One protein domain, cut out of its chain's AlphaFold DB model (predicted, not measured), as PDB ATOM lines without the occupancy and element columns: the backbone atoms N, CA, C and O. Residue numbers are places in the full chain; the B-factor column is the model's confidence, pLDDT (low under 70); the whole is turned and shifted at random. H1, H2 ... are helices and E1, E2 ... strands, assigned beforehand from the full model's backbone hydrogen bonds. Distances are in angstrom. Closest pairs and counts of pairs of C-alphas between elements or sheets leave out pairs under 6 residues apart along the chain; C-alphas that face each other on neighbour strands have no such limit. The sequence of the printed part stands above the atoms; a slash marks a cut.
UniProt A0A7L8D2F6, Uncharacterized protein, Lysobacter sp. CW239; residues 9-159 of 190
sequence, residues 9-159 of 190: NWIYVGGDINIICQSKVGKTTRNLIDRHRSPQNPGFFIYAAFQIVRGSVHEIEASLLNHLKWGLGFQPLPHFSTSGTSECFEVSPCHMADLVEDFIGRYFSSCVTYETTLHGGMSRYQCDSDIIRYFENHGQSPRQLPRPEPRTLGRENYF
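Overview. This is residues 9 to 159 of the 190 residues of an uncharacterized protein of Lysobacter sp. CW239 (UniProt A0A7L8D2F6). A strongly twisted antiparallel sheet of five strands has two long helices, H2 and H3, packed over one face and the short H1 over part of the other, while H4 packs near the E3 edge. The hairpin of E4 and E5 makes one far end of the model, and the loop between H3 and H4 makes another. The 151 printed residues hold, in order, E1, E2, H1, E3, H2, E4, E5, H3 and H4, and the sheet runs E3, E1, E2, E5, E4. The class is mixed, helices and strands, though under half of the residues are in named elements. The whole is compact, with a radius of gyration of the C-alphas of 15.1 A and spans of 42 by 42 by 27 A.

Arrangement. Start with E1, residues 10 to 16, which forms a hairpin with E2, residues 19 to 28; look for N 12 and O 26, 2.8 A apart. E2 bends by 71 degrees at residue 22. H1, residues 32 to 35, is on the sheet at a height of 8.1 A and only just over E1, with 3 of its C-alphas there. Next comes the edge strand E3, residues 44 to 51, antiparallel to E1, with N 13 and O 48 2.8 A apart. E2, H1 and E3 make a split strand-helix-strand unit, two strands running the same way with E1 between them, and its crossover is right-handed. H2, residues 57 to 71, is on the opposite face from H1, 9.4 A over the sheet and along the strands. The hairpin of E4, residues 76 to 78, and E5, residues 85 to 89, has N 77 and O 88 within hydrogen-bond range, 2.8 A apart; E5 is also the antiparallel neighbour of E2, with N 25 and O 87 within hydrogen-bond range at 2.9 A. H3, residues 93 to 107, is on the same face as H2, over E1 and E2; the two helices are close but not clearly touching, with the C-alphas of Leu 64 and Phe 103 closest at 7.0 A. H4, residues 129 to 136, touches residues 93 to 94 of H3 alone, about perpendicular at 88 degrees; the closest C-alphas, of Cys 94 and Phe 135, are 6.9 A apart. In H2, H3 and H4 every O i to N i+4 pair is within hydrogen-bond range; H1 is too short for one.

Along the chain. Find C-alpha 10 at (-46.582, 42.290, -26.293), where E1 begins its 19.1 A; E2 covers 22.7 A, E3 19.9 A, H2 19.4 A and H3 20.9 A. H4 ends at C-alpha 136, (-26.328, 47.170, -37.683).

Size, cuts and confidence. The farthest C-alphas, of Ser 81 and Leu 118, are 47.1 A apart. The printed part has no cut. The link from H3 to H4 is long, and its residues 125 to 126 pair antiparallel with residues 48 to 49 of E3. Confidence is under 70 at residues 34 to 42, 79 to 85, 116 to 120 and 139 to 159.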
ATOM      1  N   ASN A   9     -49.690  42.465 -22.744       90.75
ATOM      2  CA  ASN A   9     -49.710  41.977 -24.115       90.75
ATOM      3  C   ASN A   9     -48.602  42.635 -24.935       90.75
ATOM      4  O   ASN A   9     -48.578  43.852 -25.092       90.75
ATOM      5  N   TRP A  10     -47.719  41.822 -25.506       93.19
ATOM      6  CA  TRP A  10     -46.582  42.290 -26.293       93.19
ATOM      7  C   TRP A  10     -46.426  41.485 -27.576       93.19
ATOM      8  O   TRP A  10     -46.565  40.259 -27.558       93.19
ATOM      9  N   ILE A  11     -46.050  42.168 -28.656       95.38
ATOM     10  CA  ILE A  11     -45.406  41.569 -29.829       95.38
ATOM     11  C   ILE A  11     -43.921  41.901 -29.748       95.38
ATOM     12  O   ILE A  11     -43.565  43.059 -29.551       95.38
ATOM     13  N   TYR A  12     -43.046  40.914 -29.892       94.06
ATOM     14  CA  TYR A  12     -41.606  41.114 -29.804       94.06
ATOM     15  C   TYR A  12     -40.859  40.500 -30.985       94.06
ATOM     16  O   TYR A  12     -41.287  39.513 -31.586       94.06
ATOM     17  N   VAL A  13     -39.698  41.085 -31.261       94.94
ATOM     18  CA  VAL A  13     -38.670  40.558 -32.151       94.94
ATOM     19  C   VAL A  13     -37.496  40.115 -31.293       94.94
ATOM     20  O   VAL A  13     -36.884  40.918 -30.593       94.94
ATOM     21  N   GLY A  14     -37.196  38.823 -31.327       91.19
ATOM     22  CA  GLY A  14     -36.025  38.222 -30.708       91.19
ATOM     23  C   GLY A  14     -34.902  37.997 -31.713       91.19
ATOM     24  O   GLY A  14     -35.153  37.783 -32.899       91.19
ATOM     25  N   GLY A  15     -33.669  38.011 -31.223       89.31
ATOM     26  CA  GLY A  15     -32.470  37.648 -31.969       89.31
ATOM     27  C   GLY A  15     -31.621  36.643 -31.199       89.31
ATOM     28  O   GLY A  15     -31.868  36.374 -30.022       89.31
ATOM     29  N   ASP A  16     -30.611  36.102 -31.871       86.56
ATOM     30  CA  ASP A  16     -29.541  35.325 -31.249       86.56
ATOM     31  C   ASP A  16     -28.215  36.021 -31.535       86.56
ATOM     32  O   ASP A  16     -27.867  36.259 -32.691       86.56
ATOM     33  N   ILE A  17     -27.464  36.356 -30.491       83.69
ATOM     34  CA  ILE A  17     -26.185  37.058 -30.638       83.69
ATOM     35  C   ILE A  17     -25.152  36.285 -31.471       83.69
ATOM     36  O   ILE A  17     -24.241  36.877 -32.057       83.69
ATOM     37  N   ASN A  18     -25.310  34.966 -31.562       82.56
ATOM     38  CA  ASN A  18     -24.444  34.102 -32.353       82.56
ATOM     39  C   ASN A  18     -24.913  33.971 -33.812       82.56
ATOM     40  O   ASN A  18     -24.171  33.431 -34.630       82.56
ATOM     41  N   ILE A  19     -26.122  34.440 -34.154       86.31
ATOM     42  CA  ILE A  19     -26.734  34.272 -35.479       86.31
ATOM     43  C   ILE A  19     -27.369  35.590 -35.947       86.31
ATOM     44  O   ILE A  19     -28.571  35.820 -35.835       86.31
ATOM     45  N   ILE A  20     -26.539  36.460 -36.524       85.50
ATOM     46  CA  ILE A  20     -26.908  37.850 -36.847       85.50
ATOM     47  C   ILE A  20     -28.025  38.005 -37.892       85.50
ATOM     48  O   ILE A  20     -28.723  39.018 -37.920       85.50
ATOM     49  N   CYS A  21     -28.185  37.014 -38.767       88.69
ATOM     50  CA  CYS A  21     -29.140  37.031 -39.874       88.69
ATOM     51  C   CYS A  21     -30.463  36.333 -39.542       88.69
ATOM     52  O   CYS A  21     -31.271  36.129 -40.444       88.69
ATOM     53  N   GLN A  22     -30.686  35.947 -38.284       90.94
ATOM     54  CA  GLN A  22     -31.916  35.284 -37.867       90.94
ATOM     55  C   GLN A  22     -32.655  36.083 -36.806       90.94
ATOM     56  O   GLN A  22     -32.067  36.640 -35.879       90.94
ATOM     57  N   SER A  23     -33.974  36.085 -36.929       93.50
ATOM     58  CA  SER A  23     -34.876  36.701 -35.967       93.50
ATOM     59  C   SER A  23     -36.058  35.794 -35.688       93.50
ATOM     60  O   SER A  23     -36.402  34.912 -36.475       93.50
ATOM     61  N   LYS A  24     -36.683  36.013 -34.537       93.00
ATOM     62  CA  LYS A  24     -37.929  35.375 -34.130       93.00
ATOM     63  C   LYS A  24     -38.967  36.455 -33.885       93.00
ATOM     64  O   LYS A  24     -38.700  37.377 -33.128       93.00
ATOM     65  N   VAL A  25     -40.154  36.305 -34.448       94.69
ATOM     66  CA  VAL A  25     -41.325  37.081 -34.031       94.69
ATOM     67  C   VAL A  25     -42.084  36.263 -32.996       94.69
ATOM     68  O   VAL A  25     -42.178  35.044 -33.113       94.69
ATOM     69  N   GLY A  26     -42.611  36.892 -31.956       92.31
ATOM     70  CA  GLY A  26     -43.473  36.188 -31.018       92.31
ATOM     71  C   GLY A  26     -44.323  37.127 -30.192       92.31
ATOM     72  O   GLY A  26     -44.143  38.344 -30.222       92.31
ATOM     73  N   LYS A  27     -45.239  36.541 -29.425       93.25
ATOM     74  CA  LYS A  27     -46.044  37.270 -28.447       93.25
ATOM     75  C   LYS A  27     -45.857  36.790 -27.018       93.25
ATOM     76  O   LYS A  27     -45.445  35.655 -26.748       93.25
ATOM     77  N   THR A  28     -46.239  37.644 -26.082       88.75
ATOM     78  CA  THR A  28     -46.477  37.260 -24.692       88.75
ATOM     79  C   THR A  28     -47.697  37.997 -24.155       88.75
ATOM     80  O   THR A  28     -47.951  39.127 -24.546       88.75
ATOM     81  N   THR A  29     -48.463  37.319 -23.302       88.81
ATOM     82  CA  THR A  29     -49.557  37.887 -22.489       88.81
ATOM     83  C   THR A  29     -49.131  38.012 -21.020       88.81
ATOM     84  O   THR A  29     -49.951  38.123 -20.116       88.81
ATOM     85  N   ARG A  30     -47.830  37.845 -20.772       82.25
ATOM     86  CA  ARG A  30     -47.160  37.930 -19.473       82.25
ATOM     87  C   ARG A  30     -46.070  38.981 -19.566       82.25
ATOM     88  O   ARG A  30     -45.686  39.359 -20.676       82.25
ATOM     89  N   ASN A  31     -45.514  39.331 -18.413       77.19
ATOM     90  CA  ASN A  31     -44.413  40.270 -18.310       77.19
ATOM     91  C   ASN A  31     -43.289  39.949 -19.313       77.19
ATOM     92  O   ASN A  31     -42.844  38.800 -19.434       77.19
ATOM     93  N   LEU A  32     -42.847  40.973 -20.045       76.31
ATOM     94  CA  LEU A  32     -41.820  40.846 -21.079       76.31
ATOM     95  C   LEU A  32     -40.500  40.272 -20.524       76.31
ATOM     96  O   LEU A  32     -39.826  39.516 -21.225       76.31
ATOM     97  N   ILE A  33     -40.179  40.540 -19.250       70.19
ATOM     98  CA  ILE A  33     -38.978  40.043 -18.550       70.19
ATOM     99  C   ILE A  33     -38.883  38.518 -18.609       70.19
ATOM    100  O   ILE A  33     -37.802  37.972 -18.832       70.19
ATOM    101  N   ASP A  34     -40.012  37.821 -18.470       67.75
ATOM    102  CA  ASP A  34     -40.052  36.355 -18.457       67.75
ATOM    103  C   ASP A  34     -39.672  35.748 -19.815       67.75
ATOM    104  O   ASP A  34     -39.422  34.546 -19.926       67.75
ATOM    105  N   ARG A  35     -39.647  36.571 -20.870       68.12
ATOM    106  CA  ARG A  35     -39.297  36.176 -22.235       68.12
ATOM    107  C   ARG A  35     -37.901  36.605 -22.654       68.12
ATOM    108  O   ARG A  35     -37.447  36.126 -23.687       68.12
ATOM    109  N   HIS A  36     -37.188  37.415 -21.870       66.00
ATOM    110  CA  HIS A  36     -35.844  37.900 -22.223       66.00
ATOM    111  C   HIS A  36     -34.782  36.803 -22.314       66.00
ATOM    112  O   HIS A  36     -33.716  37.046 -22.871       66.00
ATOM    113  N   ARG A  37     -35.040  35.600 -21.781       59.28
ATOM    114  CA  ARG A  37     -34.086  34.484 -21.802       59.28
ATOM    115  C   ARG A  37     -34.765  33.172 -22.154       59.28
ATOM    116  O   ARG A  37     -35.864  32.876 -21.696       59.28
ATOM    117  N   SER A  38     -34.034  32.330 -22.875       58.19
ATOM    118  CA  SER A  38     -34.339  30.909 -22.987       58.19
ATOM    119  C   SER A  38     -33.207  30.116 -22.336       58.19
ATOM    120  O   SER A  38     -32.074  30.204 -22.804       58.19
ATOM    121  N   PRO A  39     -33.461  29.295 -21.301       54.44
ATOM    122  CA  PRO A  39     -32.450  28.373 -20.773       54.44
ATOM    123  C   PRO A  39     -31.881  27.431 -21.847       54.44
ATOM    124  O   PRO A  39     -30.767  26.939 -21.720       54.44
ATOM    125  N   GLN A  40     -32.657  27.193 -22.909       60.91
ATOM    126  CA  GLN A  40     -32.291  26.355 -24.049       60.91
ATOM    127  C   GLN A  40     -31.544  27.131 -25.143       60.91
ATOM    128  O   GLN A  40     -30.931  26.511 -26.007       60.91
ATOM    129  N   ASN A  41     -31.578  28.467 -25.109       67.81
ATOM    130  CA  ASN A  41     -30.808  29.328 -25.998       67.81
ATOM    131  C   ASN A  41     -30.196  30.510 -25.213       67.81
ATOM    132  O   ASN A  41     -30.810  31.576 -25.122       67.81
ATOM    133  N   PRO A  42     -28.976  30.340 -24.668       69.12
ATOM    134  CA  PRO A  42     -28.274  31.383 -23.920       69.12
ATOM    135  C   PRO A  42     -27.924  32.634 -24.738       69.12
ATOM    136  O   PRO A  42     -27.631  33.667 -24.142       69.12
ATOM    137  N   GLY A  43     -27.913  32.534 -26.072       72.94
ATOM    138  CA  GLY A  43     -27.659  33.656 -26.975       72.94
ATOM    139  C   GLY A  43     -28.903  34.475 -27.310       72.94
ATOM    140  O   GLY A  43     -28.777  35.537 -27.917       72.94
ATOM    141  N   PHE A  44     -30.089  33.999 -26.916       82.94
ATOM    142  CA  PHE A  44     -31.353  34.666 -27.189       82.94
ATOM    143  C   PHE A  44     -31.497  35.968 -26.397       82.94
ATOM    144  O   PHE A  44     -31.228  36.009 -25.196       82.94
ATOM    145  N   PHE A  45     -32.008  36.998 -27.064       83.31
ATOM    146  CA  PHE A  45     -32.409  38.261 -26.455       83.31
ATOM    147  C   PHE A  45     -33.601  38.859 -27.215       83.31
ATOM    148  O   PHE A  45     -33.821  38.548 -28.388       83.31
ATOM    149  N   ILE A  46     -34.365  39.742 -26.569       87.88
ATOM    150  CA  ILE A  46     -35.384  40.550 -27.253       87.88
ATOM    151  C   ILE A  46     -34.707  41.783 -27.843       87.88
ATOM    152  O   ILE A  46     -34.173  42.596 -27.095       87.88
ATOM    153  N   TYR A  47     -34.741  41.917 -29.168       89.50
ATOM    154  CA  TYR A  47     -34.220  43.073 -29.895       89.50
ATOM    155  C   TYR A  47     -35.147  44.284 -29.761       89.50
ATOM    156  O   TYR A  47     -34.680  45.371 -29.428       89.50
ATOM    157  N   ALA A  48     -36.451  44.086 -29.982       91.75
ATOM    158  CA  ALA A  48     -37.486  45.108 -29.825       91.75
ATOM    159  C   ALA A  48     -38.820  44.488 -29.383       91.75
ATOM    160  O   ALA A  48     -39.077  43.316 -29.672       91.75
ATOM    161  N   ALA A  49     -39.677  45.252 -28.702       92.19
ATOM    162  CA  ALA A  49     -41.034  44.820 -28.361       92.19
ATOM    163  C   ALA A  49     -42.038  45.978 -28.316       92.19
ATOM    164  O   ALA A  49     -41.721  47.066 -27.845       92.19
ATOM    165  N   PHE A  50     -43.262  45.706 -28.758       92.81
ATOM    166  CA  PHE A  50     -44.361  46.655 -28.908       92.81
ATOM    167  C   PHE A  50     -45.515  46.242 -27.996       92.81
ATOM    168  O   PHE A  50     -46.004  45.107 -28.087       92.81
ATOM    169  N   GLN A  51     -45.939  47.143 -27.110       92.31
ATOM    170  CA  GLN A  51     -47.036  46.868 -26.186       92.31
ATOM    171  C   GLN A  51     -48.375  47.003 -26.904       92.31
ATOM    172  O   GLN A  51     -48.676  48.038 -27.495       92.31
ATOM    173  N   ILE A  52     -49.201  45.969 -26.811       92.38
ATOM    174  CA  ILE A  52     -50.555  45.960 -27.351       92.38
ATOM    175  C   ILE A  52     -51.512  46.406 -26.248       92.38
ATOM    176  O   ILE A  52     -51.911  45.621 -25.389       92.38
ATOM    177  N   VAL A  53     -51.884  47.682 -26.274       90.25
ATOM    178  CA  VAL A  53     -52.771  48.292 -25.271       90.25
ATOM    179  C   VAL A  53     -54.252  48.067 -25.576       90.25
ATOM    180  O   VAL A  53     -55.102  48.241 -24.701       90.25
ATOM    181  N   ARG A  54     -54.590  47.698 -26.820       86.94
ATOM    182  CA  ARG A  54     -55.964  47.425 -27.274       86.94
ATOM    183  C   ARG A  54     -55.990  46.333 -28.340       86.94
ATOM    184  O   ARG A  54     -55.076  46.228 -29.150       86.94
ATOM    185  N   GLY A  55     -57.090  45.585 -28.401       90.75
ATOM    186  CA  GLY A  55     -57.282  44.501 -29.369       90.75
ATOM    187  C   GLY A  55     -56.662  43.172 -28.928       90.75
ATOM    188  O   GLY A  55     -56.182  43.031 -27.805       90.75
ATOM    189  N   SER A  56     -56.713  42.172 -29.809       94.81
ATOM    190  CA  SER A  56     -56.220  40.822 -29.528       94.81
ATOM    191  C   SER A  56     -54.783  40.647 -30.013       94.81
ATOM    192  O   SER A  56     -54.527  40.583 -31.215       94.81
ATOM    193  N   VAL A  57     -53.838  40.474 -29.083       94.69
ATOM    194  CA  VAL A  57     -52.436  40.162 -29.426       94.69
ATOM    195  C   VAL A  57     -52.310  38.861 -30.229       94.69
ATOM    196  O   VAL A  57     -51.413  38.719 -31.057       94.69
ATOM    197  N   HIS A  58     -53.241  37.917 -30.042       94.88
ATOM    198  CA  HIS A  58     -53.268  36.674 -30.808       94.88
ATOM    199  C   HIS A  58     -53.634  36.904 -32.275       94.88
ATOM    200  O   HIS A  58     -53.027  36.288 -33.148       94.88
ATOM    201  N   GLU A  59     -54.600  37.782 -32.541       96.00
ATOM    202  CA  GLU A  59     -55.012  38.130 -33.904       96.00
ATOM    203  C   GLU A  59     -53.935  38.951 -34.611       96.00
ATOM    204  O   GLU A  59     -53.604  38.664 -35.760       96.00
ATOM    205  N   ILE A  60     -53.345  39.925 -33.910       96.19
ATOM    206  CA  ILE A  60     -52.271  40.767 -34.450       96.19
ATOM    207  C   ILE A  60     -51.065  39.908 -34.838       96.19
ATOM    208  O   ILE A  60     -50.583  40.021 -35.963       96.19
ATOM    209  N   GLU A  61     -50.612  39.008 -33.958       96.25
ATOM    210  CA  GLU A  61     -49.508  38.090 -34.263       96.25
ATOM    211  C   GLU A  61     -49.839  37.186 -35.459       96.25
ATOM    212  O   GLU A  61     -49.026  37.053 -36.372       96.25
ATOM    213  N   ALA A  62     -51.029  36.580 -35.493       95.31
ATOM    214  CA  ALA A  62     -51.417  35.703 -36.594       95.31
ATOM    215  C   ALA A  62     -51.449  36.454 -37.937       95.31
ATOM    216  O   ALA A  62     -50.940  35.948 -38.944       95.31
ATOM    217  N   SER A  63     -51.996  37.673 -37.957       96.81
ATOM    218  CA  SER A  63     -52.011  38.530 -39.146       96.81
ATOM    219  C   SER A  63     -50.604  38.974 -39.553       96.81
ATOM    220  O   SER A  63     -50.295  38.951 -40.743       96.81
ATOM    221  N   LEU A  64     -49.735  39.304 -38.594       96.75
ATOM    222  CA  LEU A  64     -48.333  39.645 -38.842       96.75
ATOM    223  C   LEU A  64     -47.579  38.468 -39.469       96.75
ATOM    224  O   LEU A  64     -46.967  38.617 -40.522       96.75
ATOM    225  N   LEU A  65     -47.669  37.273 -38.884       95.38
ATOM    226  CA  LEU A  65     -47.013  36.078 -39.422       95.38
ATOM    227  C   LEU A  65     -47.525  35.732 -40.827       95.38
ATOM    228  O   LEU A  65     -46.736  35.330 -41.682       95.38
ATOM    229  N   ASN A  66     -48.821  35.906 -41.091       95.00
ATOM    230  CA  ASN A  66     -49.377  35.735 -42.433       95.00
ATOM    231  C   ASN A  66     -48.865  36.799 -43.410       95.00
ATOM    232  O   ASN A  66     -48.550  36.465 -44.550       95.00
ATOM    233  N   HIS A  67     -48.746  38.053 -42.977       96.25
ATOM    234  CA  HIS A  67     -48.188  39.127 -43.792       96.25
ATOM    235  C   HIS A  67     -46.724  38.866 -44.154       96.25
ATOM    236  O   HIS A  67     -46.362  38.959 -45.324       96.25
ATOM    237  N   LEU A  68     -45.900  38.447 -43.192       95.44
ATOM    238  CA  LEU A  68     -44.499  38.098 -43.437       95.44
ATOM    239  C   LEU A  68     -44.375  36.940 -44.440       95.44
ATOM    240  O   LEU A  68     -43.611  37.033 -45.399       95.44
ATOM    241  N   LYS A  69     -45.161  35.870 -44.258       93.44
ATOM    242  CA  LYS A  69     -45.098  34.665 -45.104       93.44
ATOM    243  C   LYS A  69     -45.647  34.892 -46.508       93.44
ATOM    244  O   LYS A  69     -45.000  34.560 -47.494       93.44
ATOM    245  N   TRP A  70     -46.857  35.431 -46.595       93.50
ATOM    246  CA  TRP A  70     -47.622  35.475 -47.840       93.50
ATOM    247  C   TRP A  70     -47.627  36.853 -48.490       93.50
ATOM    248  O   TRP A  70     -47.690  36.945 -49.710       93.50
ATOM    249  N   GLY A  71     -47.556  37.917 -47.690       91.81
ATOM    250  CA  GLY A  71     -47.470  39.286 -48.191       91.81
ATOM    251  C   GLY A  71     -46.067  39.639 -48.680       91.81
ATOM    252  O   GLY A  71     -45.928  40.222 -49.750       91.81
ATOM    253  N   LEU A  72     -45.040  39.263 -47.914       93.31
ATOM    254  CA  LEU A  72     -43.638  39.595 -48.207       93.31
ATOM    255  C   LEU A  72     -42.814  38.408 -48.727       93.31
ATOM    256  O   LEU A  72     -41.707  38.602 -49.219       93.31
ATOM    257  N   GLY A  73     -43.348  37.185 -48.660       92.06
ATOM    258  CA  GLY A  73     -42.704  35.990 -49.212       92.06
ATOM    259  C   GLY A  73     -41.612  35.376 -48.330       92.06
ATOM    260  O   GLY A  73     -40.887  34.492 -48.799       92.06
ATOM    261  N   PHE A  74     -41.477  35.798 -47.067       92.12
ATOM    262  CA  PHE A  74     -40.467  35.246 -46.165       92.12
ATOM    263  C   PHE A  74     -40.774  33.796 -45.800       92.12
ATOM    264  O   PHE A  74     -41.878  33.454 -45.374       92.12
ATOM    265  N   GLN A  75     -39.765  32.936 -45.919       87.25
ATOM    266  CA  GLN A  75     -39.879  31.535 -45.533       87.25
ATOM    267  C   GLN A  75     -39.516  31.372 -44.052       87.25
ATOM    268  O   GLN A  75     -38.405  31.739 -43.660       87.25
ATOM    269  N   PRO A  76     -40.417  30.832 -43.212       86.75
ATOM    270  CA  PRO A  76     -40.082  30.522 -41.832       86.75
ATOM    271  C   PRO A  76     -39.061  29.391 -41.774       86.75
ATOM    272  O   PRO A  76     -39.148  28.418 -42.524       86.75
ATOM    273  N   LEU A  77     -38.137  29.477 -40.827       84.75
ATOM    274  CA  LEU A  77     -37.198  28.405 -40.538       84.75
ATOM    275  C   LEU A  77     -37.952  27.193 -39.955       84.75
ATOM    276  O   LEU A  77     -38.996  27.353 -39.317       84.75
ATOM    277  N   PRO A  78     -37.476  25.959 -40.151       74.81
ATOM    278  CA  PRO A  78     -38.071  24.797 -39.503       74.81
ATOM    279  C   PRO A  78     -37.844  24.858 -37.986       74.81
ATOM    280  O   PRO A  78     -36.763  25.219 -37.521       74.81
ATOM    281  N   HIS A  79     -38.855  24.497 -37.194       67.12
ATOM    282  CA  HIS A  79     -38.683  24.396 -35.746       67.12
ATOM    283  C   HIS A  79     -37.805  23.172 -35.420       67.12
ATOM    284  O   HIS A  79     -38.045  22.082 -35.934       67.12
ATOM    285  N   PHE A  80     -36.784  23.334 -34.568       56.47
ATOM    286  CA  PHE A  80     -35.749  22.307 -34.342       56.47
ATOM    287  C   PHE A  80     -36.312  20.966 -33.833       56.47
ATOM    288  O   PHE A  80     -35.763  19.907 -34.118       56.47
ATOM    289  N   SER A  81     -37.418  21.005 -33.086       54.03
ATOM    290  CA  SER A  81     -38.007  19.833 -32.421       54.03
ATOM    291  C   SER A  81     -39.339  19.351 -33.000       54.03
ATOM    292  O   SER A  81     -39.796  18.266 -32.649       54.03
ATOM    293  N   THR A  82     -39.986  20.126 -33.870       49.88
ATOM    294  CA  THR A  82     -41.326  19.812 -34.386       49.88
ATOM    295  C   THR A  82     -41.400  20.254 -35.835       49.88
ATOM    296  O   THR A  82     -41.076  21.391 -36.132       49.88
ATOM    297  N   SER A  83     -41.888  19.426 -36.750       47.97
ATOM    298  CA  SER A  83     -42.059  19.769 -38.174       47.97
ATOM    299  C   SER A  83     -43.110  20.868 -38.462       47.97
ATOM    300  O   SER A  83     -43.581  20.998 -39.589       47.97
ATOM    301  N   GLY A  84     -43.507  21.651 -37.453       54.94
ATOM    302  CA  GLY A  84     -44.420  22.784 -37.572       54.94
ATOM    303  C   GLY A  84     -43.741  24.060 -38.077       54.94
ATOM    304  O   GLY A  84     -42.520  24.212 -38.011       54.94
ATOM    305  N   THR A  85     -44.550  25.002 -38.567       63.56
ATOM    306  CA  THR A  85     -44.067  26.322 -38.994       63.56
ATOM    307  C   THR A  85     -43.519  27.084 -37.794       63.56
ATOM    308  O   THR A  85     -44.285  27.374 -36.875       63.56
ATOM    309  N   SER A  86     -42.226  27.418 -37.796       75.19
ATOM    310  CA  SER A  86     -41.677  28.284 -36.752       75.19
ATOM    311  C   SER A  86     -42.106  29.740 -36.953       75.19
ATOM    312  O   SER A  86     -42.640  30.128 -37.997       75.19
ATOM    313  N   GLU A  87     -41.849  30.543 -35.927       85.12
ATOM    314  CA  GLU A  87     -41.937  32.002 -35.981       85.12
ATOM    315  C   GLU A  87     -40.544  32.634 -36.180       85.12
ATOM    316  O   GLU A  87     -40.340  33.807 -35.881       85.12
ATOM    317  N   CYS A  88     -39.565  31.840 -36.627       90.44
ATOM    318  CA  CYS A  88     -38.198  32.271 -36.895       90.44
ATOM    319  C   CYS A  88     -37.987  32.479 -38.396       90.44
ATOM    320  O   CYS A  88     -38.501  31.711 -39.207       90.44
ATOM    321  N   PHE A  89     -37.198  33.480 -38.768       93.31
ATOM    322  CA  PHE A  89     -36.962  33.891 -40.149       93.31
ATOM    323  C   PHE A  89     -35.478  34.184 -40.373       93.31
ATOM    324  O   PHE A  89     -34.788  34.640 -39.460       93.31
ATOM    325  N   GLU A  90     -34.996  33.973 -41.600       93.19
ATOM    326  CA  GLU A  90     -33.658  34.397 -42.042       93.19
ATOM    327  C   GLU A  90     -33.662  35.890 -42.418       93.19
ATOM    328  O   GLU A  90     -33.448  36.293 -43.560       93.19
ATOM    329  N   VAL A  91     -34.004  36.714 -41.433       92.75
ATOM    330  CA  VAL A  91     -34.009  38.176 -41.505       92.75
ATOM    331  C   VAL A  91     -33.330  38.683 -40.240       92.75
ATOM    332  O   VAL A  91     -33.623  38.186 -39.149       92.75
ATOM    333  N   SER A  92     -32.438  39.668 -40.362       92.88
ATOM    334  CA  SER A  92     -31.787  40.261 -39.192       92.88
ATOM    335  C   SER A  92     -32.824  40.872 -38.231       92.88
ATOM    336  O   SER A  92     -33.829  41.429 -38.684       92.88
ATOM    337  N   PRO A  93     -32.602  40.813 -36.905       92.81
ATOM    338  CA  PRO A  93     -33.509  41.398 -35.918       92.81
ATOM    339  C   PRO A  93     -33.820  42.882 -36.134       92.81
ATOM    340  O   PRO A  93     -34.958  43.284 -35.913       92.81
ATOM    341  N   CYS A  94     -32.853  43.678 -36.611       91.50
ATOM    342  CA  CYS A  94     -33.078  45.089 -36.932       91.50
ATOM    343  C   CYS A  94     -34.116  45.265 -38.045       91.50
ATOM    344  O   CYS A  94     -35.129  45.923 -37.837       91.50
ATOM    345  N   HIS A  95     -33.923  44.591 -39.178       93.50
ATOM    346  CA  HIS A  95     -34.835  44.693 -40.310       93.50
ATOM    347  C   HIS A  95     -36.206  44.087 -39.986       93.50
ATOM    348  O   HIS A  95     -37.234  44.629 -40.376       93.50
ATOM    349  N   MET A  96     -36.248  42.988 -39.226       96.50
ATOM    350  CA  MET A  96     -37.516  42.423 -38.766       96.50
ATOM    351  C   MET A  96     -38.266  43.391 -37.840       96.50
ATOM    352  O   MET A  96     -39.481  43.500 -37.957       96.50
ATOM    353  N   ALA A  97     -37.579  44.117 -36.952       95.00
ATOM    354  CA  ALA A  97     -38.219  45.116 -36.096       95.00
ATOM    355  C   ALA A  97     -38.883  46.234 -36.909       95.00
ATOM    356  O   ALA A  97     -40.034  46.563 -36.625       95.00
ATOM    357  N   ASP A  98     -38.216  46.736 -37.950       94.25
ATOM    358  CA  ASP A  98     -38.782  47.750 -38.847       94.25
ATOM    359  C   ASP A  98     -40.027  47.220 -39.577       94.25
ATOM    360  O   ASP A  98     -41.055  47.890 -39.635       94.25
ATOM    361  N   LEU A  99     -39.981  45.973 -40.061       96.81
ATOM    362  CA  LEU A  99     -41.127  45.328 -40.712       96.81
ATOM    363  C   LEU A  99     -42.322  45.148 -39.766       96.81
ATOM    364  O   LEU A  99     -43.473  45.311 -40.181       96.81
ATOM    365  N   VAL A 100     -42.066  44.790 -38.505       97.25
ATOM    366  CA  VAL A 100     -43.113  44.659 -37.483       97.25
ATOM    367  C   VAL A 100     -43.714  46.023 -37.150       97.25
ATOM    368  O   VAL A 100     -44.939  46.137 -37.088       97.25
ATOM    369  N   GLU A 101     -42.883  47.050 -36.976       95.25
ATOM    370  CA  GLU A 101     -43.335  48.415 -36.705       95.25
ATOM    371  C   GLU A 101     -44.191  48.962 -37.852       95.25
ATOM    372  O   GLU A 101     -45.313  49.413 -37.618       95.25
ATOM    373  N   ASP A 102     -43.728  48.827 -39.097       95.38
ATOM    374  CA  ASP A 102     -44.467  49.233 -40.295       95.38
ATOM    375  C   ASP A 102     -45.816  48.514 -40.405       95.38
ATOM    376  O   ASP A 102     -46.842  49.122 -40.737       95.38
ATOM    377  N   PHE A 103     -45.839  47.209 -40.123       97.12
ATOM    378  CA  PHE A 103     -47.059  46.414 -40.160       97.12
ATOM    379  C   PHE A 103     -48.069  46.882 -39.108       97.12
ATOM    380  O   PHE A 103     -49.234  47.139 -39.435       97.12
ATOM    381  N   ILE A 104     -47.637  47.013 -37.853       95.94
ATOM    382  CA  ILE A 104     -48.502  47.469 -36.762       95.94
ATOM    383  C   ILE A 104     -48.976  48.896 -37.047       95.94
ATOM    384  O   ILE A 104     -50.171  49.164 -36.960       95.94
ATOM    385  N   GLY A 105     -48.088  49.794 -37.470       93.31
ATOM    386  CA  GLY A 105     -48.425  51.184 -37.772       93.31
ATOM    387  C   GLY A 105     -49.429  51.311 -38.917       93.31
ATOM    388  O   GLY A 105     -50.308  52.172 -38.889       93.31
ATOM    389  N   ARG A 106     -49.369  50.423 -39.915       94.12
ATOM    390  CA  ARG A 106     -50.289  50.453 -41.058       94.12
ATOM    391  C   ARG A 106     -51.659  49.846 -40.759       94.12
ATOM    392  O   ARG A 106     -52.660  50.373 -41.241       94.12
ATOM    393  N   TYR A 107     -51.712  48.734 -40.029       96.00
ATOM    394  CA  TYR A 107     -52.937  47.931 -39.899       96.00
ATOM    395  C   TYR A 107     -53.550  47.939 -38.494       96.00
ATOM    396  O   TYR A 107     -54.740  47.669 -38.351       96.00
ATOM    397  N   PHE A 108     -52.762  48.265 -37.471       94.75
ATOM    398  CA  PHE A 108     -53.124  48.167 -36.055       94.75
ATOM    399  C   PHE A 108     -52.639  49.382 -35.252       94.75
ATOM    400  O   PHE A 108     -52.320  49.267 -34.071       94.75
ATOM    401  N   SER A 109     -52.581  50.567 -35.866       91.81
ATOM    402  CA  SER A 109     -52.023  51.762 -35.220       91.81
ATOM    403  C   SER A 109     -52.723  52.128 -33.914       91.81
ATOM    404  O   SER A 109     -52.073  52.583 -32.985       91.81
ATOM    405  N   SER A 110     -54.029  51.888 -33.798       88.88
ATOM    406  CA  SER A 110     -54.801  52.152 -32.576       88.88
ATOM    407  C   SER A 110     -54.562  51.144 -31.442       88.88
ATOM    408  O   SER A 110     -55.091  51.332 -30.341       88.88
ATOM    409  N   CYS A 111     -53.802  50.075 -31.698       91.06
ATOM    410  CA  CYS A 111     -53.473  49.025 -30.734       91.06
ATOM    411  C   CYS A 111     -52.196  49.309 -29.937       91.06
ATOM    412  O   CYS A 111     -51.920  48.578 -28.989       91.06
ATOM    413  N   VAL A 112     -51.440  50.346 -30.300       89.31
ATOM    414  CA  VAL A 112     -50.162  50.729 -29.686       89.31
ATOM    415  C   VAL A 112     -50.183  52.189 -29.243       89.31
ATOM    416  O   VAL A 112     -51.065  52.962 -29.623       89.31
ATOM    417  N   THR A 113     -49.204  52.565 -28.428       87.25
ATOM    418  CA  THR A 113     -48.938  53.954 -28.055       87.25
ATOM    419  C   THR A 113     -47.869  54.564 -28.965       87.25
ATOM    420  O   THR A 113     -47.071  53.862 -29.589       87.25
ATOM    421  N   TYR A 114     -47.889  55.892 -29.068       83.00
ATOM    422  CA  TYR A 114     -46.903  56.681 -29.802       83.00
ATOM    423  C   TYR A 114     -46.290  57.695 -28.851       83.00
ATOM    424  O   TYR A 114     -46.961  58.191 -27.942       83.00
ATOM    425  N   GLU A 115     -45.025  58.016 -29.081       74.06
ATOM    426  CA  GLU A 115     -44.333  59.024 -28.289       74.06
ATOM    427  C   GLU A 115     -44.940  60.414 -28.542       74.06
ATOM    428  O   GLU A 115     -45.270  60.778 -29.668       74.06
ATOM    429  N   THR A 116     -45.096  61.217 -27.488       60.59
ATOM    430  CA  THR A 116     -45.852  62.487 -27.495       60.59
ATOM    431  C   THR A 116     -45.135  63.665 -28.163       60.59
ATOM    432  O   THR A 116     -45.611  64.800 -28.099       60.59
ATOM    433  N   THR A 117     -43.998  63.446 -28.825       51.22
ATOM    434  CA  THR A 117     -43.322  64.527 -29.554       51.22
ATOM    435  C   THR A 117     -44.027  64.793 -30.887       51.22
ATOM    436  O   THR A 117     -44.648  63.906 -31.464       51.22
ATOM    437  N   LEU A 118     -43.927  66.023 -31.410       42.44
ATOM    438  CA  LEU A 118     -44.544  66.470 -32.678       42.44
ATOM    439  C   LEU A 118     -44.240  65.571 -33.905       42.44
ATOM    440  O   LEU A 118     -44.857  65.737 -34.958       42.44
ATOM    441  N   HIS A 119     -43.286  64.646 -33.769       49.62
ATOM    442  CA  HIS A 119     -42.817  63.684 -34.764       49.62
ATOM    443  C   HIS A 119     -42.613  62.271 -34.170       49.62
ATOM    444  O   HIS A 119     -41.797  61.511 -34.686       49.62
ATOM    445  N   GLY A 120     -43.274  61.943 -33.054       58.44
ATOM    446  CA  GLY A 120     -42.971  60.753 -32.259       58.44
ATOM    447  C   GLY A 120     -43.227  59.429 -32.981       58.44
ATOM    448  O   GLY A 120     -44.228  59.266 -33.681       58.44
ATOM    449  N   GLY A 121     -42.301  58.484 -32.797       74.81
ATOM    450  CA  GLY A 121     -42.401  57.118 -33.310       74.81
ATOM    451  C   GLY A 121     -43.331  56.237 -32.475       74.81
ATOM    452  O   GLY A 121     -43.840  56.647 -31.424       74.81
ATOM    453  N   MET A 122     -43.559  55.009 -32.944       86.19
ATOM    454  CA  MET A 122     -44.282  54.002 -32.170       86.19
ATOM    455  C   MET A 122     -43.503  53.679 -30.893       86.19
ATOM    456  O   MET A 122     -42.301  53.417 -30.934       86.19
ATOM    457  N   SER A 123     -44.180  53.684 -29.747       85.56
ATOM    458  CA  SER A 123     -43.545  53.360 -28.472       85.56
ATOM    459  C   SER A 123     -43.132  51.887 -28.439       85.56
ATOM    460  O   SER A 123     -43.947  50.993 -28.684       85.56
ATOM    461  N   ARG A 124     -41.858  51.626 -28.126       86.81
ATOM    462  CA  ARG A 124     -41.293  50.272 -28.094       86.81
ATOM    463  C   ARG A 124     -40.187  50.126 -27.052       86.81
ATOM    464  O   ARG A 124     -39.424  51.055 -26.799       86.81
ATOM    465  N   TYR A 125     -40.060  48.926 -26.497       85.88
ATOM    466  CA  TYR A 125     -38.816  48.482 -25.871       85.88
ATOM    467  C   TYR A 125     -37.781  48.196 -26.965       85.88
ATOM    468  O   TYR A 125     -38.132  47.655 -28.017       85.88
ATOM    469  N   GLN A 126     -36.510  48.489 -26.693       85.31
ATOM    470  CA  GLN A 126     -35.394  48.111 -27.553       85.31
ATOM    471  C   GLN A 126     -34.185  47.702 -26.702       85.31
ATOM    472  O   GLN A 126     -33.971  48.255 -25.627       85.31
ATOM    473  N   CYS A 127     -33.422  46.709 -27.163       81.31
ATOM    474  CA  CYS A 127     -32.226  46.229 -26.464       81.31
ATOM    475  C   CYS A 127     -31.111  47.284 -26.357       81.31
ATOM    476  O   CYS A 127     -31.161  48.336 -26.994       81.31
ATOM    477  N   ASP A 128     -30.086  46.974 -25.557       79.12
ATOM    478  CA  ASP A 128     -28.953  47.866 -25.324       79.12
ATOM    479  C   ASP A 128     -28.266  48.294 -26.640       79.12
ATOM    480  O   ASP A 128     -28.110  47.529 -27.597       79.12
ATOM    481  N   SER A 129     -27.826  49.556 -26.682       77.25
ATOM    482  CA  SER A 129     -27.266  50.181 -27.893       77.25
ATOM    483  C   SER A 129     -26.022  49.489 -28.467       77.25
ATOM    484  O   SER A 129     -25.738  49.622 -29.656       77.25
ATOM    485  N   ASP A 130     -25.268  48.753 -27.655       77.56
ATOM    486  CA  ASP A 130     -24.131  47.944 -28.096       77.56
ATOM    487  C   ASP A 130     -24.579  46.700 -28.874       77.56
ATOM    488  O   ASP A 130     -23.965  46.375 -29.894       77.56
ATOM    489  N   ILE A 131     -25.677  46.059 -28.465       79.81
ATOM    490  CA  ILE A 131     -26.314  44.970 -29.217       79.81
ATOM    491  C   ILE A 131     -26.873  45.511 -30.534       79.81
ATOM    492  O   ILE A 131     -26.596  44.937 -31.585       79.81
ATOM    493  N   ILE A 132     -27.582  46.643 -30.509       81.94
ATOM    494  CA  ILE A 132     -28.095  47.289 -31.731       81.94
ATOM    495  C   ILE A 132     -26.951  47.524 -32.726       81.94
ATOM    496  O   ILE A 132     -26.984  47.020 -33.850       81.94
ATOM    497  N   ARG A 133     -25.887  48.206 -32.283       81.38
ATOM    498  CA  ARG A 133     -24.717  48.506 -33.119       81.38
ATOM    499  C   ARG A 133     -24.043  47.251 -33.657       81.38
ATOM    500  O   ARG A 133     -23.548  47.272 -34.780       81.38
ATOM    501  N   TYR A 134     -23.993  46.170 -32.882       81.81
ATOM    502  CA  TYR A 134     -23.426  44.902 -33.342       81.81
ATOM    503  C   TYR A 134     -24.209  44.328 -34.536       81.81
ATOM    504  O   TYR A 134     -23.600  43.885 -35.512       81.81
ATOM    505  N   PHE A 135     -25.543  44.392 -34.503       81.44
ATOM    506  CA  PHE A 135     -26.391  43.911 -35.598       81.44
ATOM    507  C   PHE A 135     -26.407  44.858 -36.808       81.44
ATOM    508  O   PHE A 135     -26.330  44.385 -37.940       81.44
ATOM    509  N   GLU A 136     -26.425  46.176 -36.599       81.56
ATOM    510  CA  GLU A 136     -26.328  47.170 -37.683       81.56
ATOM    511  C   GLU A 136     -25.000  47.060 -38.446       81.56
ATOM    512  O   GLU A 136     -24.960  47.110 -39.677       81.56
ATOM    513  N   ASN A 137     -23.903  46.809 -37.728       81.19
ATOM    514  CA  ASN A 137     -22.580  46.625 -38.325       81.19
ATOM    515  C   ASN A 137     -22.329  45.192 -38.826       81.19
ATOM    516  O   ASN A 137     -21.183  44.834 -39.088       81.19
ATOM    517  N   HIS A 138     -23.367  44.357 -38.970       74.38
ATOM    518  CA  HIS A 138     -23.255  42.990 -39.501       74.38
ATOM    519  C   HIS A 138     -22.218  42.131 -38.749       74.38
ATOM    520  O   HIS A 138     -21.469  41.356 -39.347       74.38
ATOM    521  N   GLY A 139     -22.126  42.302 -37.430       64.88
ATOM    522  CA  GLY A 139     -21.155  41.604 -36.589       64.88
ATOM    523  C   GLY A 139     -19.724  42.153 -36.656       64.88
ATOM    524  O   GLY A 139     -18.815  41.561 -36.068       64.88
ATOM    525  N   GLN A 140     -19.483  43.279 -37.337       64.69
ATOM    526  CA  GLN A 140     -18.177  43.936 -37.353       64.69
ATOM    527  C   GLN A 140     -18.003  44.834 -36.109       64.69
ATOM    528  O   GLN A 140     -18.508  45.949 -36.050       64.69
ATOM    529  N   SER A 141     -17.213  44.333 -35.145       54.00
ATOM    530  CA  SER A 141     -16.846  44.898 -33.822       54.00
ATOM    531  C   SER A 141     -17.934  44.863 -32.739       54.00
ATOM    532  O   SER A 141     -19.034  45.367 -32.949       54.00
ATOM    533  N   PRO A 142     -17.618  44.293 -31.551       51.56
ATOM    534  CA  PRO A 142     -16.468  44.679 -30.710       51.56
ATOM    535  C   PRO A 142     -15.379  43.592 -30.539       51.56
ATOM    536  O   PRO A 142     -15.561  42.440 -30.913       51.56
ATOM    537  N   ARG A 143     -14.241  43.939 -29.899       53.69
ATOM    538  CA  ARG A 143     -13.174  42.995 -29.455       53.69
ATOM    539  C   ARG A 143     -13.688  41.839 -28.570       53.69
ATOM    540  O   ARG A 143     -12.947  40.893 -28.318       53.69
ATOM    541  N   GLN A 144     -14.921  41.937 -28.079       58.91
ATOM    542  CA  GLN A 144     -15.666  40.930 -27.332       58.91
ATOM    543  C   GLN A 144     -17.112  40.946 -27.829       58.91
ATOM    544  O   GLN A 144     -17.654  42.025 -28.058       58.91
ATOM    545  N   LEU A 145     -17.728  39.768 -27.978       63.38
ATOM    546  CA  LEU A 145     -19.164  39.660 -28.242       63.38
ATOM    547  C   LEU A 145     -19.932  40.414 -27.146       63.38
ATOM    548  O   LEU A 145     -19.574  40.253 -25.969       63.38
ATOM    549  N   PRO A 146     -20.965  41.207 -27.496       64.38
ATOM    550  CA  PRO A 146     -21.864  41.748 -26.491       64.38
ATOM    551  C   PRO A 146     -22.360  40.588 -25.631       64.38
ATOM    552  O   PRO A 146     -22.633  39.490 -26.121       64.38
ATOM    553  N   ARG A 147     -22.414  40.784 -24.321       63.06
ATOM    554  CA  ARG A 147     -23.081  39.811 -23.470       63.06
ATOM    555  C   ARG A 147     -24.510  40.291 -23.323       63.06
ATOM    556  O   ARG A 147     -24.683  41.418 -22.867       63.06
ATOM    557  N   PRO A 148     -25.518  39.461 -23.636       57.00
ATOM    558  CA  PRO A 148     -26.870  39.705 -23.171       57.00
ATOM    559  C   PRO A 148     -26.875  39.449 -21.656       57.00
ATOM    560  O   PRO A 148     -27.372  38.435 -21.167       57.00
ATOM    561  N   GLU A 149     -26.188  40.303 -20.894       51.62
ATOM    562  CA  GLU A 149     -26.309  40.291 -19.447       51.62
ATOM    563  C   GLU A 149     -27.661  40.905 -19.104       51.62
ATOM    564  O   GLU A 149     -28.084  41.864 -19.752       51.62
ATOM    565  N   PRO A 150     -28.348  40.378 -18.082       43.06
ATOM    566  CA  PRO A 150     -29.472  41.064 -17.496       43.06
ATOM    567  C   PRO A 150     -28.891  42.264 -16.756       43.06
ATOM    568  O   PRO A 150     -28.795  42.279 -15.530       43.06
ATOM    569  N   ARG A 151     -28.527  43.316 -17.492       45.53
ATOM    570  CA  ARG A 151     -28.862  44.624 -16.967       45.53
ATOM    571  C   ARG A 151     -30.357  44.498 -16.761       45.53
ATOM    572  O   ARG A 151     -31.087  44.126 -17.682       45.53
ATOM    573  N   THR A 152     -30.766  44.590 -15.500       39.56
ATOM    574  CA  THR A 152     -32.157  44.784 -15.101       39.56
ATOM    575  C   THR A 152     -32.867  45.561 -16.201       39.56
ATOM    576  O   THR A 152     -32.224  46.404 -16.828       39.56
ATOM    577  N   LEU A 153     -34.155  45.315 -16.452       45.75
ATOM    578  CA  LEU A 153     -34.966  46.309 -17.157       45.75
ATOM    579  C   LEU A 153     -34.939  47.594 -16.315       45.75
ATOM    580  O   LEU A 153     -35.842  47.873 -15.534       45.75
ATOM    581  N   GLY A 154     -33.817  48.298 -16.366       37.31
ATOM    582  CA  GLY A 154     -33.568  49.552 -15.727       37.31
ATOM    583  C   GLY A 154     -34.506  50.497 -16.419       37.31
ATOM    584  O   GLY A 154     -34.767  50.386 -17.620       37.31
ATOM    585  N   ARG A 155     -35.048  51.412 -15.639       36.53
ATOM    586  CA  ARG A 155     -35.934  52.457 -16.127       36.53
ATOM    587  C   ARG A 155     -35.317  53.206 -17.324       36.53
ATOM    588  O   ARG A 155     -36.059  53.699 -18.160       36.53
ATOM    589  N   GLU A 156     -33.984  53.226 -17.424       41.88
ATOM    590  CA  GLU A 156     -33.190  53.736 -18.549       41.88
ATOM    591  C   GLU A 156     -33.195  52.905 -19.853       41.88
ATOM    592  O   GLU A 156     -32.922  53.467 -20.908       41.88
ATOM    593  N   ASN A 157     -33.509  51.605 -19.812       43.16
ATOM    594  CA  ASN A 157     -33.573  50.722 -20.992       43.16
ATOM    595  C   ASN A 157     -34.989  50.640 -21.594       43.16
ATOM    596  O   ASN A 157     -35.220  49.983 -22.609       43.16
ATOM    597  N   TYR A 158     -35.948  51.323 -20.966       43.53
ATOM    598  CA  TYR A 158     -37.198  51.719 -21.594       43.53
ATOM    599  C   TYR A 158     -36.928  52.990 -22.403       43.53
ATOM    600  O   TYR A 158     -36.722  54.059 -21.830       43.53
ATOM    601  N   PHE A 159     -36.943  52.902 -23.735       42.88
ATOM    602  CA  PHE A 159     -37.091  54.119 -24.530       42.88
ATOM    603  C   PHE A 159     -38.451  54.753 -24.184       42.88
ATOM    604  O   PHE A 159     -39.442  54.067 -23.925       42.88
TER     605      PHE A 159